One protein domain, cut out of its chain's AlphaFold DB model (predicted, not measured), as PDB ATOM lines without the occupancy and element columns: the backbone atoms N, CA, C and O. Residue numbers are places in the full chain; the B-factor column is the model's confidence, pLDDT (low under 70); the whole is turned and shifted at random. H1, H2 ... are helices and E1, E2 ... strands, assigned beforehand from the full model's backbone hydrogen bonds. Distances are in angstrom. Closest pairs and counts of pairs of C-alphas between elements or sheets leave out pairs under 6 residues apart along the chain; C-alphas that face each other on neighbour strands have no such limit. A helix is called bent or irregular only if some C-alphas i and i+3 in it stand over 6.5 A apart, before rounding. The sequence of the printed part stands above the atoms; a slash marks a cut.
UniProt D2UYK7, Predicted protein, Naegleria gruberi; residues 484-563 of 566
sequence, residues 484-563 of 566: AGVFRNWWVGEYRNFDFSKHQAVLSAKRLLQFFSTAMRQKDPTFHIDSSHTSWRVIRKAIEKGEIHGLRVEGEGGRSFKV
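Overview. This is residues 484 to 563 of the 566 residues of the protein "Predicted protein" of Naegleria gruberi (UniProt D2UYK7). Three helices set at wide angles to one another make a small compact body, and a short hairpin of two strands, E1 and E2, packs beside the last turns of H3 and the first turn of H2. H1 meets H3 with its first residues, 484 to 487, while two long links, 498 to 508 and 522 to 533, loop between the helices. The printed part has 80 residues, with three named helices and then two named strands in the order H1, H2, H3, E1, E2; the sheet is antiparallel and the class is mostly helix. The whole is compact, with a radius of gyration of the C-alphas of 12.0 A and spans of 32 by 27 by 19 A.

Along the chain. Strand E1 is residues 552 to 555, 9.8 A from first to last C-alpha, and E2 is residues 559 to 562, 9.1 A long, with C-alpha 562 at (-46.194, -2.684, -45.060). H3 is residues 534 to 545, 16.9 A long. H2 is residues 509 to 521, 18.2 A long, with C-alpha 509 at (-49.870, 9.184, -43.117). H1 is residues 484 to 497, 20.0 A long, beginning at C-alpha 484 at (-35.361, 10.427, -43.267). H1 is neither bent nor irregular, but only just: C-alphas 493 and 496 are 6.0 A apart.

Arrangement. E1 and E2 form a hairpin over a tight link, antiparallel with 161 degrees between their directions. N 555 and O 559 are 2.9 A apart and N 561 and O 553 are 2.8 A apart, both within hydrogen-bond range. Residues 507 to 508 pair with residues 553 to 554 of E1, parallel. The closest C-alphas of H2 and E1 are those of Ala 509 and Gly 555, 5.5 A apart; those of H3 and E2 are Glu 544 and Phe 561, 5.8 A apart. H1 touches H3 with residues 484 to 487 alone, the closest C-alphas being those of Ala 484 and Ile 539, 4.6 A apart. Their tilt is steep, 64 degrees, and they run the same way. H2 is close to H1 but not clearly touching, about perpendicular at 87 degrees, with C-alphas of Phe 487 and Phe 516 the closest, 7.5 A apart. H1 is apart from E1 and from E2. Every O i to N i+4 pair is within hydrogen-bond range in H2 and H3; in H1 it is 8 of 10.

Size, cuts and confidence. The two C-alphas farthest apart, those of Ser 501 and Thr 526, are 33.5 A apart. The printed part has no cut. The links H1 to H2 and H2 to H3 are long. The mean pLDDT of the printed part is 72.2; residues 496 to 507 and 549 to 563 are under 70.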
ATOM      1  N   ALA A 484     -34.962  11.802 -43.560       79.06
ATOM      2  CA  ALA A 484     -35.361  10.427 -43.267       79.06
ATOM      3  C   ALA A 484     -34.723   9.853 -41.986       79.06
ATOM      4  O   ALA A 484     -35.400   9.118 -41.269       79.06
ATOM      5  N   GLY A 485     -33.461  10.167 -41.670       80.44
ATOM      6  CA  GLY A 485     -32.787   9.672 -40.466       80.44
ATOM      7  C   GLY A 485     -33.135  10.455 -39.202       80.44
ATOM      8  O   GLY A 485     -33.335   9.837 -38.162       80.44
ATOM      9  N   VAL A 486     -33.380  11.766 -39.283       84.25
ATOM     10  CA  VAL A 486     -34.022  12.561 -38.217       84.25
ATOM     11  C   VAL A 486     -35.376  11.949 -37.851       84.25
ATOM     12  O   VAL A 486     -35.637  11.674 -36.678       84.25
ATOM     13  N   PHE A 487     -36.204  11.638 -38.855       87.06
ATOM     14  CA  PHE A 487     -37.464  10.926 -38.642       87.06
ATOM     15  C   PHE A 487     -37.250   9.508 -38.089       87.06
ATOM     16  O   PHE A 487     -37.950   9.113 -37.162       87.06
ATOM     17  N   ARG A 488     -36.276   8.742 -38.600       83.56
ATOM     18  CA  ARG A 488     -35.938   7.391 -38.108       83.56
ATOM     19  C   ARG A 488     -35.489   7.409 -36.648       83.56
ATOM     20  O   ARG A 488     -35.893   6.536 -35.894       83.56
ATOM     21  N   ASN A 489     -34.682   8.386 -36.246       83.75
ATOM     22  CA  ASN A 489     -34.156   8.528 -34.889       83.75
ATOM     23  C   ASN A 489     -35.264   8.927 -33.908       83.75
ATOM     24  O   ASN A 489     -35.348   8.352 -32.823       83.75
ATOM     25  N   TRP A 490     -36.161   9.835 -34.312       87.94
ATOM     26  CA  TRP A 490     -37.401  10.098 -33.577       87.94
ATOM     27  C   TRP A 490     -38.259   8.830 -33.464       87.94
ATOM     28  O   TRP A 490     -38.579   8.402 -32.357       87.94
ATOM     29  N   TRP A 491     -38.554   8.178 -34.591       85.81
ATOM     30  CA  TRP A 491     -39.395   6.986 -34.633       85.81
ATOM     31  C   TRP A 491     -38.817   5.821 -33.823       85.81
ATOM     32  O   TRP A 491     -39.574   5.146 -33.147       85.81
ATOM     33  N   VAL A 492     -37.501   5.593 -33.805       81.25
ATOM     34  CA  VAL A 492     -36.867   4.551 -32.967       81.25
ATOM     35  C   VAL A 492     -36.992   4.861 -31.468       81.25
ATOM     36  O   VAL A 492     -37.076   3.930 -30.665       81.25
ATOM     37  N   GLY A 493     -37.038   6.143 -31.090       79.94
ATOM     38  CA  GLY A 493     -37.377   6.575 -29.734       79.94
ATOM     39  C   GLY A 493     -38.836   6.277 -29.391       79.94
ATOM     40  O   GLY A 493     -39.105   5.568 -28.422       79.94
ATOM     41  N   GLU A 494     -39.772   6.752 -30.218       77.62
ATOM     42  CA  GLU A 494     -41.209   6.555 -29.985       77.62
ATOM     43  C   GLU A 494     -41.630   5.087 -30.077       77.62
ATOM     44  O   GLU A 494     -42.404   4.633 -29.248       77.62
ATOM     45  N   TYR A 495     -41.089   4.310 -31.019       71.19
ATOM     46  CA  TYR A 495     -41.413   2.897 -31.265       71.19
ATOM     47  C   TYR A 495     -41.317   2.029 -30.001       71.19
ATOM     48  O   TYR A 495     -42.082   1.083 -29.842       71.19
ATOM     49  N   ARG A 496     -40.399   2.357 -29.082       66.56
ATOM     50  CA  ARG A 496     -40.242   1.652 -27.797       66.56
ATOM     51  C   ARG A 496     -41.337   1.987 -26.782       66.56
ATOM     52  O   ARG A 496     -41.622   1.168 -25.915       66.56
ATOM     53  N   ASN A 497     -41.931   3.172 -26.897       64.81
ATOM     54  CA  ASN A 497     -43.020   3.671 -26.057       64.81
ATOM     55  C   ASN A 497     -44.401   3.460 -26.715       64.81
ATOM     56  O   ASN A 497     -45.432   3.552 -26.049       64.81
ATOM     57  N   PHE A 498     -44.428   3.204 -28.025       61.72
ATOM     58  CA  PHE A 498     -45.636   3.100 -28.827       61.72
ATOM     59  C   PHE A 498     -46.307   1.743 -28.607       61.72
ATOM     60  O   PHE A 498     -45.828   0.700 -29.049       61.72
ATOM     61  N   ASP A 499     -47.441   1.751 -27.910       58.94
ATOM     62  CA  ASP A 499     -48.159   0.527 -27.573       58.94
ATOM     63  C   ASP A 499     -48.900  -0.048 -28.793       58.94
ATOM     64  O   ASP A 499     -50.082   0.210 -29.030       58.94
ATOM     65  N   PHE A 500     -48.197  -0.887 -29.554       53.28
ATOM     66  CA  PHE A 500     -48.748  -1.621 -30.692       53.28
ATOM     67  C   PHE A 500     -49.894  -2.579 -30.330       53.28
ATOM     68  O   PHE A 500     -50.602  -2.999 -31.238       53.28
ATOM     69  N   SER A 501     -50.137  -2.909 -29.053       46.84
ATOM     70  CA  SER A 501     -51.341  -3.665 -28.662       46.84
ATOM     71  C   SER A 501     -52.590  -2.775 -28.668       46.84
ATOM     72  O   SER A 501     -53.642  -3.200 -29.140       46.84
ATOM     73  N   LYS A 502     -52.454  -1.504 -28.264       44.81
ATOM     74  CA  LYS A 502     -53.496  -0.470 -28.399       44.81
ATOM     75  C   LYS A 502     -53.595   0.090 -29.823       44.81
ATOM     76  O   LYS A 502     -54.614   0.674 -30.192       44.81
ATOM     77  N   HIS A 503     -52.537  -0.053 -30.621       46.38
ATOM     78  CA  HIS A 503     -52.402   0.538 -31.954       46.38
ATOM     79  C   HIS A 503     -52.021  -0.498 -33.032       46.38
ATOM     80  O   HIS A 503     -51.163  -0.244 -33.875       46.38
ATOM     81  N   GLN A 504     -52.694  -1.659 -33.047       39.69
ATOM     82  CA  GLN A 504     -52.616  -2.612 -34.173       39.69
ATOM     83  C   GLN A 504     -53.227  -2.054 -35.476       39.69
ATOM     84  O   GLN A 504     -52.917  -2.537 -36.568       39.69
ATOM     85  N   ALA A 505     -54.095  -1.043 -35.365       48.16
ATOM     86  CA  ALA A 505     -54.624  -0.300 -36.502       48.16
ATOM     87  C   ALA A 505     -53.513   0.500 -37.204       48.16
ATOM     88  O   ALA A 505     -52.658   1.105 -36.558       48.16
ATOM     89  N   VAL A 506     -53.547   0.512 -38.537       57.00
ATOM     90  CA  VAL A 506     -52.551   1.195 -39.374       57.00
ATOM     91  C   VAL A 506     -52.526   2.697 -39.058       57.00
ATOM     92  O   VAL A 506     -53.574   3.339 -38.983       57.00
ATOM     93  N   LEU A 507     -51.335   3.282 -38.898       65.62
ATOM     94  CA  LEU A 507     -51.205   4.731 -38.752       65.62
ATOM     95  C   LEU A 507     -51.451   5.399 -40.108       65.62
ATOM     96  O   LEU A 507     -50.719   5.157 -41.065       65.62
ATOM     97  N   SER A 508     -52.447   6.279 -40.209       72.56
ATOM     98  CA  SER A 508     -52.606   7.084 -41.421       72.56
ATOM     99  C   SER A 508     -51.440   8.067 -41.566       72.56
ATOM    100  O   SER A 508     -50.981   8.659 -40.582       72.56
ATOM    101  N   ALA A 509     -50.974   8.276 -42.801       71.25
ATOM    102  CA  ALA A 509     -49.870   9.184 -43.117       71.25
ATOM    103  C   ALA A 509     -50.049  10.577 -42.480       71.25
ATOM    104  O   ALA A 509     -49.111  11.119 -41.899       71.25
ATOM    105  N   LYS A 510     -51.280  11.112 -42.501       71.31
ATOM    106  CA  LYS A 510     -51.646  12.404 -41.899       71.31
ATOM    107  C   LYS A 510     -51.459  12.434 -40.374       71.31
ATOM    108  O   LYS A 510     -50.979  13.434 -39.850       71.31
ATOM    109  N   ARG A 511     -51.791  11.350 -39.662       74.88
ATOM    110  CA  ARG A 511     -51.658  11.271 -38.194       74.88
ATOM    111  C   ARG A 511     -50.204  11.078 -37.758       74.88
ATOM    112  O   ARG A 511     -49.771  11.683 -36.785       74.88
ATOM    113  N   LEU A 512     -49.440  10.282 -38.507       79.19
ATOM    114  CA  LEU A 512     -47.998  10.109 -38.307       79.19
ATOM    115  C   LEU A 512     -47.235  11.433 -38.500       79.19
ATOM    116  O   LEU A 512     -46.420  11.812 -37.662       79.19
ATOM    117  N   LEU A 513     -47.564  12.157 -39.573       80.69
ATOM    118  CA  LEU A 513     -47.057  13.496 -39.868       80.69
ATOM    119  C   LEU A 513     -47.396  14.499 -38.752       80.69
ATOM    120  O   LEU A 513     -46.522  15.253 -38.335       80.69
ATOM    121  N   GLN A 514     -48.631  14.484 -38.233       81.12
ATOM    122  CA  GLN A 514     -49.027  15.319 -37.092       81.12
ATOM    123  C   GLN A 514     -48.175  15.030 -35.849       81.12
ATOM    124  O   GLN A 514     -47.629  15.970 -35.279       81.12
ATOM    125  N   PHE A 515     -47.995  13.760 -35.467       83.50
ATOM    126  CA  PHE A 515     -47.150  13.400 -34.321       83.50
ATOM    127  C   PHE A 515     -45.699  13.873 -34.489       83.50
ATOM    128  O   PHE A 515     -45.156  14.482 -33.569       83.50
ATOM    129  N   PHE A 516     -45.094  13.671 -35.664       86.06
ATOM    130  CA  PHE A 516     -43.734  14.140 -35.947       86.06
ATOM    131  C   PHE A 516     -43.629  15.675 -35.909       86.06
ATOM    132  O   PHE A 516     -42.749  16.220 -35.245       86.06
ATOM    133  N   SER A 517     -44.572  16.381 -36.546       84.44
ATOM    134  CA  SER A 517     -44.673  17.852 -36.541       84.44
ATOM    135  C   SER A 517     -44.796  18.410 -35.114       84.44
ATOM    136  O   SER A 517     -44.149  19.402 -34.782       84.44
ATOM    137  N   THR A 518     -45.566  17.753 -34.239       83.75
ATOM    138  CA  THR A 518     -45.713  18.134 -32.825       83.75
ATOM    139  C   THR A 518     -44.456  17.843 -32.001       83.75
ATOM    140  O   THR A 518     -44.006  18.719 -31.267       83.75
ATOM    141  N   ALA A 519     -43.867  16.649 -32.122       83.94
ATOM    142  CA  ALA A 519     -42.685  16.252 -31.349       83.94
ATOM    143  C   ALA A 519     -41.434  17.072 -31.715       83.94
ATOM    144  O   ALA A 519     -40.612  17.383 -30.855       83.94
ATOM    145  N   MET A 520     -41.306  17.470 -32.982       83.50
ATOM    146  CA  MET A 520     -40.240  18.366 -33.427       83.50
ATOM    147  C   MET A 520     -40.491  19.820 -32.994       83.50
ATOM    148  O   MET A 520     -39.544  20.478 -32.568       83.50
ATOM    149  N   ARG A 521     -41.748  20.300 -32.958       83.00
ATOM    150  CA  ARG A 521     -42.072  21.644 -32.426       83.00
ATOM    151  C   ARG A 521     -41.788  21.853 -30.942       83.00
ATOM    152  O   ARG A 521     -41.633  22.988 -30.510       83.00
ATOM    153  N   GLN A 522     -41.681  20.776 -30.168       81.44
ATOM    154  CA  GLN A 522     -41.217  20.838 -28.777       81.44
ATOM    155  C   GLN A 522     -39.706  21.112 -28.657       81.44
ATOM    156  O   GLN A 522     -39.239  21.434 -27.568       81.44
ATOM    157  N   LYS A 523     -38.946  20.978 -29.753       79.06
ATOM    158  CA  LYS A 523     -37.499  21.247 -29.828       79.06
ATOM    159  C   LYS A 523     -37.200  22.538 -30.587       79.06
ATOM    160  O   LYS A 523     -36.345  23.302 -30.161       79.06
ATOM    161  N   ASP A 524     -37.931  22.782 -31.672       77.94
ATOM    162  CA  ASP A 524     -37.856  24.000 -32.477       77.94
ATOM    163  C   ASP A 524     -39.278  24.508 -32.788       77.94
ATOM    164  O   ASP A 524     -39.957  23.931 -33.643       77.94
ATOM    165  N   PRO A 525     -39.752  25.585 -32.133       78.75
ATOM    166  CA  PRO A 525     -41.091  26.131 -32.358       78.75
ATOM    167  C   PRO A 525     -41.381  26.565 -33.803       78.75
ATOM    168  O   PRO A 525     -42.554  26.659 -34.170       78.75
ATOM    169  N   THR A 526     -40.350  26.825 -34.617       77.44
ATOM    170  CA  THR A 526     -40.503  27.203 -36.031       77.44
ATOM    171  C   THR A 526     -40.802  26.008 -36.935       77.44
ATOM    172  O   THR A 526     -41.326  26.189 -38.035       77.44
ATOM    173  N   PHE A 527     -40.541  24.781 -36.468       78.12
ATOM    174  CA  PHE A 527     -40.628  23.583 -37.293       78.12
ATOM    175  C   PHE A 527     -42.044  23.332 -37.830       78.12
ATOM    176  O   PHE A 527     -42.964  22.951 -37.097       78.12
ATOM    177  N   HIS A 528     -42.219  23.462 -39.144       76.25
ATOM    178  CA  HIS A 528     -43.455  23.094 -39.817       76.25
ATOM    179  C   HIS A 528     -43.192  22.089 -40.934       76.25
ATOM    180  O   HIS A 528     -42.455  22.352 -41.875       76.25
ATOM    181  N   ILE A 529     -43.848  20.935 -40.839       79.50
ATOM    182  CA  ILE A 529     -43.866  19.919 -41.886       79.50
ATOM    183  C   ILE A 529     -45.319  19.518 -42.152       79.50
ATOM    184  O   ILE A 529     -46.064  19.201 -41.216       79.50
ATOM    185  N   ASP A 530     -45.712  19.567 -43.424       79.12
ATOM    186  CA  ASP A 530     -47.037  19.212 -43.934       79.12
ATOM    187  C   ASP A 530     -46.941  18.084 -44.990       79.12
ATOM    188  O   ASP A 530     -45.867  17.527 -45.233       79.12
ATOM    189  N   SER A 531     -48.063  17.708 -45.618       73.25
ATOM    190  CA  SER A 531     -48.076  16.654 -46.646       73.25
ATOM    191  C   SER A 531     -47.461  17.091 -47.982       73.25
ATOM    192  O   SER A 531     -47.073  16.240 -48.787       73.25
ATOM    193  N   SER A 532     -47.337  18.399 -48.220       76.00
ATOM    194  CA  SER A 532     -46.723  18.968 -49.417       76.00
ATOM    195  C   SER A 532     -45.196  19.065 -49.301       76.00
ATOM    196  O   SER A 532     -44.509  18.991 -50.324       76.00
ATOM    197  N   HIS A 533     -44.658  19.171 -48.082       81.75
ATOM    198  CA  HIS A 533     -43.264  19.488 -47.785       81.75
ATOM    199  C   HIS A 533     -42.273  18.525 -48.447       81.75
ATOM    200  O   HIS A 533     -42.454  17.303 -48.445       81.75
ATOM    201  N   THR A 534     -41.173  19.058 -48.979       81.62
ATOM    202  CA  THR A 534     -40.102  18.276 -49.626       81.62
ATOM    203  C   THR A 534     -39.564  17.186 -48.698       81.62
ATOM    204  O   THR A 534     -39.525  16.014 -49.079       81.62
ATOM    205  N   SER A 535     -39.254  17.547 -47.453       81.81
ATOM    206  CA  SER A 535     -38.773  16.646 -46.399       81.81
ATOM    207  C   SER A 535     -39.773  15.523 -46.084       81.81
ATOM    208  O   SER A 535     -39.360  14.381 -45.890       81.81
ATOM    209  N   TRP A 536     -41.089  15.780 -46.133       84.38
ATOM    210  CA  TRP A 536     -42.095  14.722 -45.962       84.38
ATOM    211  C   TRP A 536     -42.118  13.755 -47.146       84.38
ATOM    212  O   TRP A 536     -42.198  12.545 -46.946       84.38
ATOM    213  N   ARG A 537     -41.959  14.245 -48.384       82.81
ATOM    214  CA  ARG A 537     -41.825  13.372 -49.567       82.81
ATOM    215  C   ARG A 537     -40.572  12.488 -49.490       82.81
ATOM    216  O   ARG A 537     -40.594  11.377 -50.014       82.81
ATOM    217  N   VAL A 538     -39.499  12.952 -48.841       83.75
ATOM    218  CA  VAL A 538     -38.288  12.154 -48.564       83.75
ATOM    219  C   VAL A 538     -38.567  11.089 -47.498       83.75
ATOM    220  O   VAL A 538     -38.339   9.909 -47.757       83.75
ATOM    221  N   ILE A 539     -39.138  11.475 -46.350       83.62
ATOM    222  CA  ILE A 539     -39.529  10.553 -45.266       83.62
ATOM    223  C   ILE A 539     -40.480   9.469 -45.785       83.62
ATOM    224  O   ILE A 539     -40.237   8.279 -45.595       83.62
ATOM    225  N   ARG A 540     -41.530   9.858 -46.513       80.94
ATOM    226  CA  ARG A 540     -42.498   8.937 -47.113       80.94
ATOM    227  C   ARG A 540     -41.830   7.936 -48.054       80.94
ATOM    228  O   ARG A 540     -42.123   6.753 -47.949       80.94
ATOM    229  N   LYS A 541     -40.894   8.368 -48.908       81.38
ATOM    230  CA  LYS A 541     -40.130   7.451 -49.774       81.38
ATOM    231  C   LYS A 541     -39.257   6.475 -48.982       81.38
ATOM    232  O   LYS A 541     -39.120   5.329 -49.400       81.38
ATOM    233  N   ALA A 542     -38.694   6.893 -47.850       79.50
ATOM    234  CA  ALA A 542     -37.950   5.998 -46.964       79.50
ATOM    235  C   ALA A 542     -38.868   4.936 -46.323       79.50
ATOM    236  O   ALA A 542     -38.530   3.753 -46.309       79.50
ATOM    237  N   ILE A 543     -40.074   5.325 -45.892       78.69
ATOM    238  CA  ILE A 543     -41.111   4.395 -45.403       78.69
ATOM    239  C   ILE A 543     -41.554   3.433 -46.522       78.69
ATOM    240  O   ILE A 543     -41.589   2.224 -46.311       78.69
ATOM    241  N   GLU A 544     -41.842   3.950 -47.721       76.44
ATOM    242  CA  GLU A 544     -42.278   3.180 -48.900       76.44
ATOM    243  C   GLU A 544     -41.253   2.117 -49.338       76.44
ATOM    244  O   GLU A 544     -41.642   1.056 -49.825       76.44
ATOM    245  N   LYS A 545     -39.953   2.365 -49.127       76.56
ATOM    246  CA  LYS A 545     -38.864   1.399 -49.365       76.56
ATOM    247  C   LYS A 545     -38.586   0.438 -48.198       76.56
ATOM    248  O   LYS A 545     -37.840  -0.518 -48.383       76.56
ATOM    249  N   GLY A 546     -39.106   0.702 -46.997       70.94
ATOM    250  CA  GLY A 546     -38.767  -0.053 -45.785       70.94
ATOM    251  C   GLY A 546     -37.489   0.388 -45.054       70.94
ATOM    252  O   GLY A 546     -37.016  -0.341 -44.189       70.94
ATOM    253  N   GLU A 547     -36.944   1.576 -45.343       76.38
ATOM    254  CA  GLU A 547     -35.736   2.129 -44.691       76.38
ATOM    255  C   GLU A 547     -35.972   2.521 -43.207       76.38
ATOM    256  O   GLU A 547     -35.025   2.805 -42.469       76.38
ATOM    257  N   ILE A 548     -37.233   2.524 -42.748       75.00
ATOM    258  CA  ILE A 548     -37.657   2.861 -41.379       75.00
ATOM    259  C   ILE A 548     -38.461   1.687 -40.793       75.00
ATOM    260  O   ILE A 548     -39.635   1.511 -41.108       75.00
ATOM    261  N   HIS A 549     -37.818   0.871 -39.952       66.81
ATOM    262  CA  HIS A 549     -38.368  -0.389 -39.424       66.81
ATOM    263  C   HIS A 549     -39.609  -0.226 -38.520       66.81
ATOM    264  O   HIS A 549     -39.810   0.801 -37.868       66.81
ATOM    265  N   GLY A 550     -40.425  -1.285 -38.441       64.88
ATOM    266  CA  GLY A 550     -41.544  -1.404 -37.495       64.88
ATOM    267  C   GLY A 550     -42.760  -0.502 -37.757       64.88
ATOM    268  O   GLY A 550     -43.689  -0.494 -36.953       64.88
ATOM    269  N   LEU A 551     -42.775   0.258 -38.855       67.94
ATOM    270  CA  LEU A 551     -43.736   1.332 -39.109       67.94
ATOM    271  C   LEU A 551     -44.739   0.974 -40.218       67.94
ATOM    272  O   LEU A 551     -44.398   0.959 -41.395       67.94
ATOM    273  N   ARG A 552     -46.004   0.723 -39.869       64.75
ATOM    274  CA  ARG A 552     -47.057   0.412 -40.852       64.75
ATOM    275  C   ARG A 552     -47.925   1.639 -41.121       64.75
ATOM    276  O   ARG A 552     -48.652   2.073 -40.228       64.75
ATOM    277  N   VAL A 553     -47.861   2.172 -42.344       65.12
ATOM    278  CA  VAL A 553     -48.506   3.449 -42.705       65.12
ATOM    279  C   VAL A 553     -49.531   3.265 -43.811       65.12
ATOM    280  O   VAL A 553     -49.273   2.557 -44.780       65.12
ATOM    281  N   GLU A 554     -50.673   3.933 -43.707       62.91
ATOM    282  CA  GLU A 554     -51.621   4.054 -44.813       62.91
ATOM    283  C   GLU A 554     -51.360   5.353 -45.577       62.91
ATOM    284  O   GLU A 554     -51.469   6.454 -45.027       62.91
ATOM    285  N   GLY A 555     -50.957   5.215 -46.840       58.16
ATOM    286  CA  GLY A 555     -50.711   6.326 -47.746       58.16
ATOM    287  C   GLY A 555     -51.991   6.900 -48.345       58.16
ATOM    288  O   GLY A 555     -53.018   6.231 -48.453       58.16
ATOM    289  N   GLU A 556     -51.895   8.145 -48.808       52.12
ATOM    290  CA  GLU A 556     -52.931   8.797 -49.615       52.12
ATOM    291  C   GLU A 556     -53.321   7.896 -50.803       52.12
ATOM    292  O   GLU A 556     -52.457   7.463 -51.571       52.12
ATOM    293  N   GLY A 557     -54.617   7.585 -50.921       53.44
ATOM    294  CA  GLY A 557     -55.137   6.598 -51.876       53.44
ATOM    295  C   GLY A 557     -55.222   5.153 -51.359       53.44
ATOM    296  O   GLY A 557     -55.229   4.234 -52.176       53.44
ATOM    297  N   GLY A 558     -55.250   4.926 -50.037       52.81
ATOM    298  CA  GLY A 558     -55.548   3.620 -49.418       52.81
ATOM    299  C   GLY A 558     -54.455   2.555 -49.580       52.81
ATOM    300  O   GLY A 558     -54.675   1.367 -49.343       52.81
ATOM    301  N   ARG A 559     -53.254   2.950 -50.020       54.16
ATOM    302  CA  ARG A 559     -52.122   2.029 -50.182       54.16
ATOM    303  C   ARG A 559     -51.432   1.847 -48.837       54.16
ATOM    304  O   ARG A 559     -50.782   2.768 -48.347       54.16
ATOM    305  N   SER A 560     -51.549   0.661 -48.246       55.66
ATOM    306  CA  SER A 560     -50.840   0.340 -47.005       55.66
ATOM    307  C   SER A 560     -49.372  -0.007 -47.278       55.66
ATOM    308  O   SER A 560     -49.037  -1.024 -47.888       55.66
ATOM    309  N   PHE A 561     -48.473   0.841 -46.788       60.50
ATOM    310  CA  PHE A 561     -47.036   0.612 -46.785       60.50
ATOM    311  C   PHE A 561     -46.698  -0.338 -45.636       60.50
ATOM    312  O   PHE A 561     -46.581   0.044 -44.468       60.50
ATOM    313  N   LYS A 562     -46.610  -1.626 -45.977       54.50
ATOM    314  CA  LYS A 562     -46.194  -2.684 -45.060       54.50
ATOM    315  C   LYS A 562     -44.668  -2.716 -44.989       54.50
ATOM    316  O   LYS A 562     -44.041  -3.505 -45.694       54.50
ATOM    317  N   VAL A 563     -44.083  -1.906 -44.105       53.09
ATOM    318  CA  VAL A 563     -42.714  -2.158 -43.642       53.09
ATOM    319  C   VAL A 563     -42.657  -3.581 -43.090       53.09
ATOM    320  O   VAL A 563     -43.525  -4.009 -42.323       53.09
TER     321      VAL A 563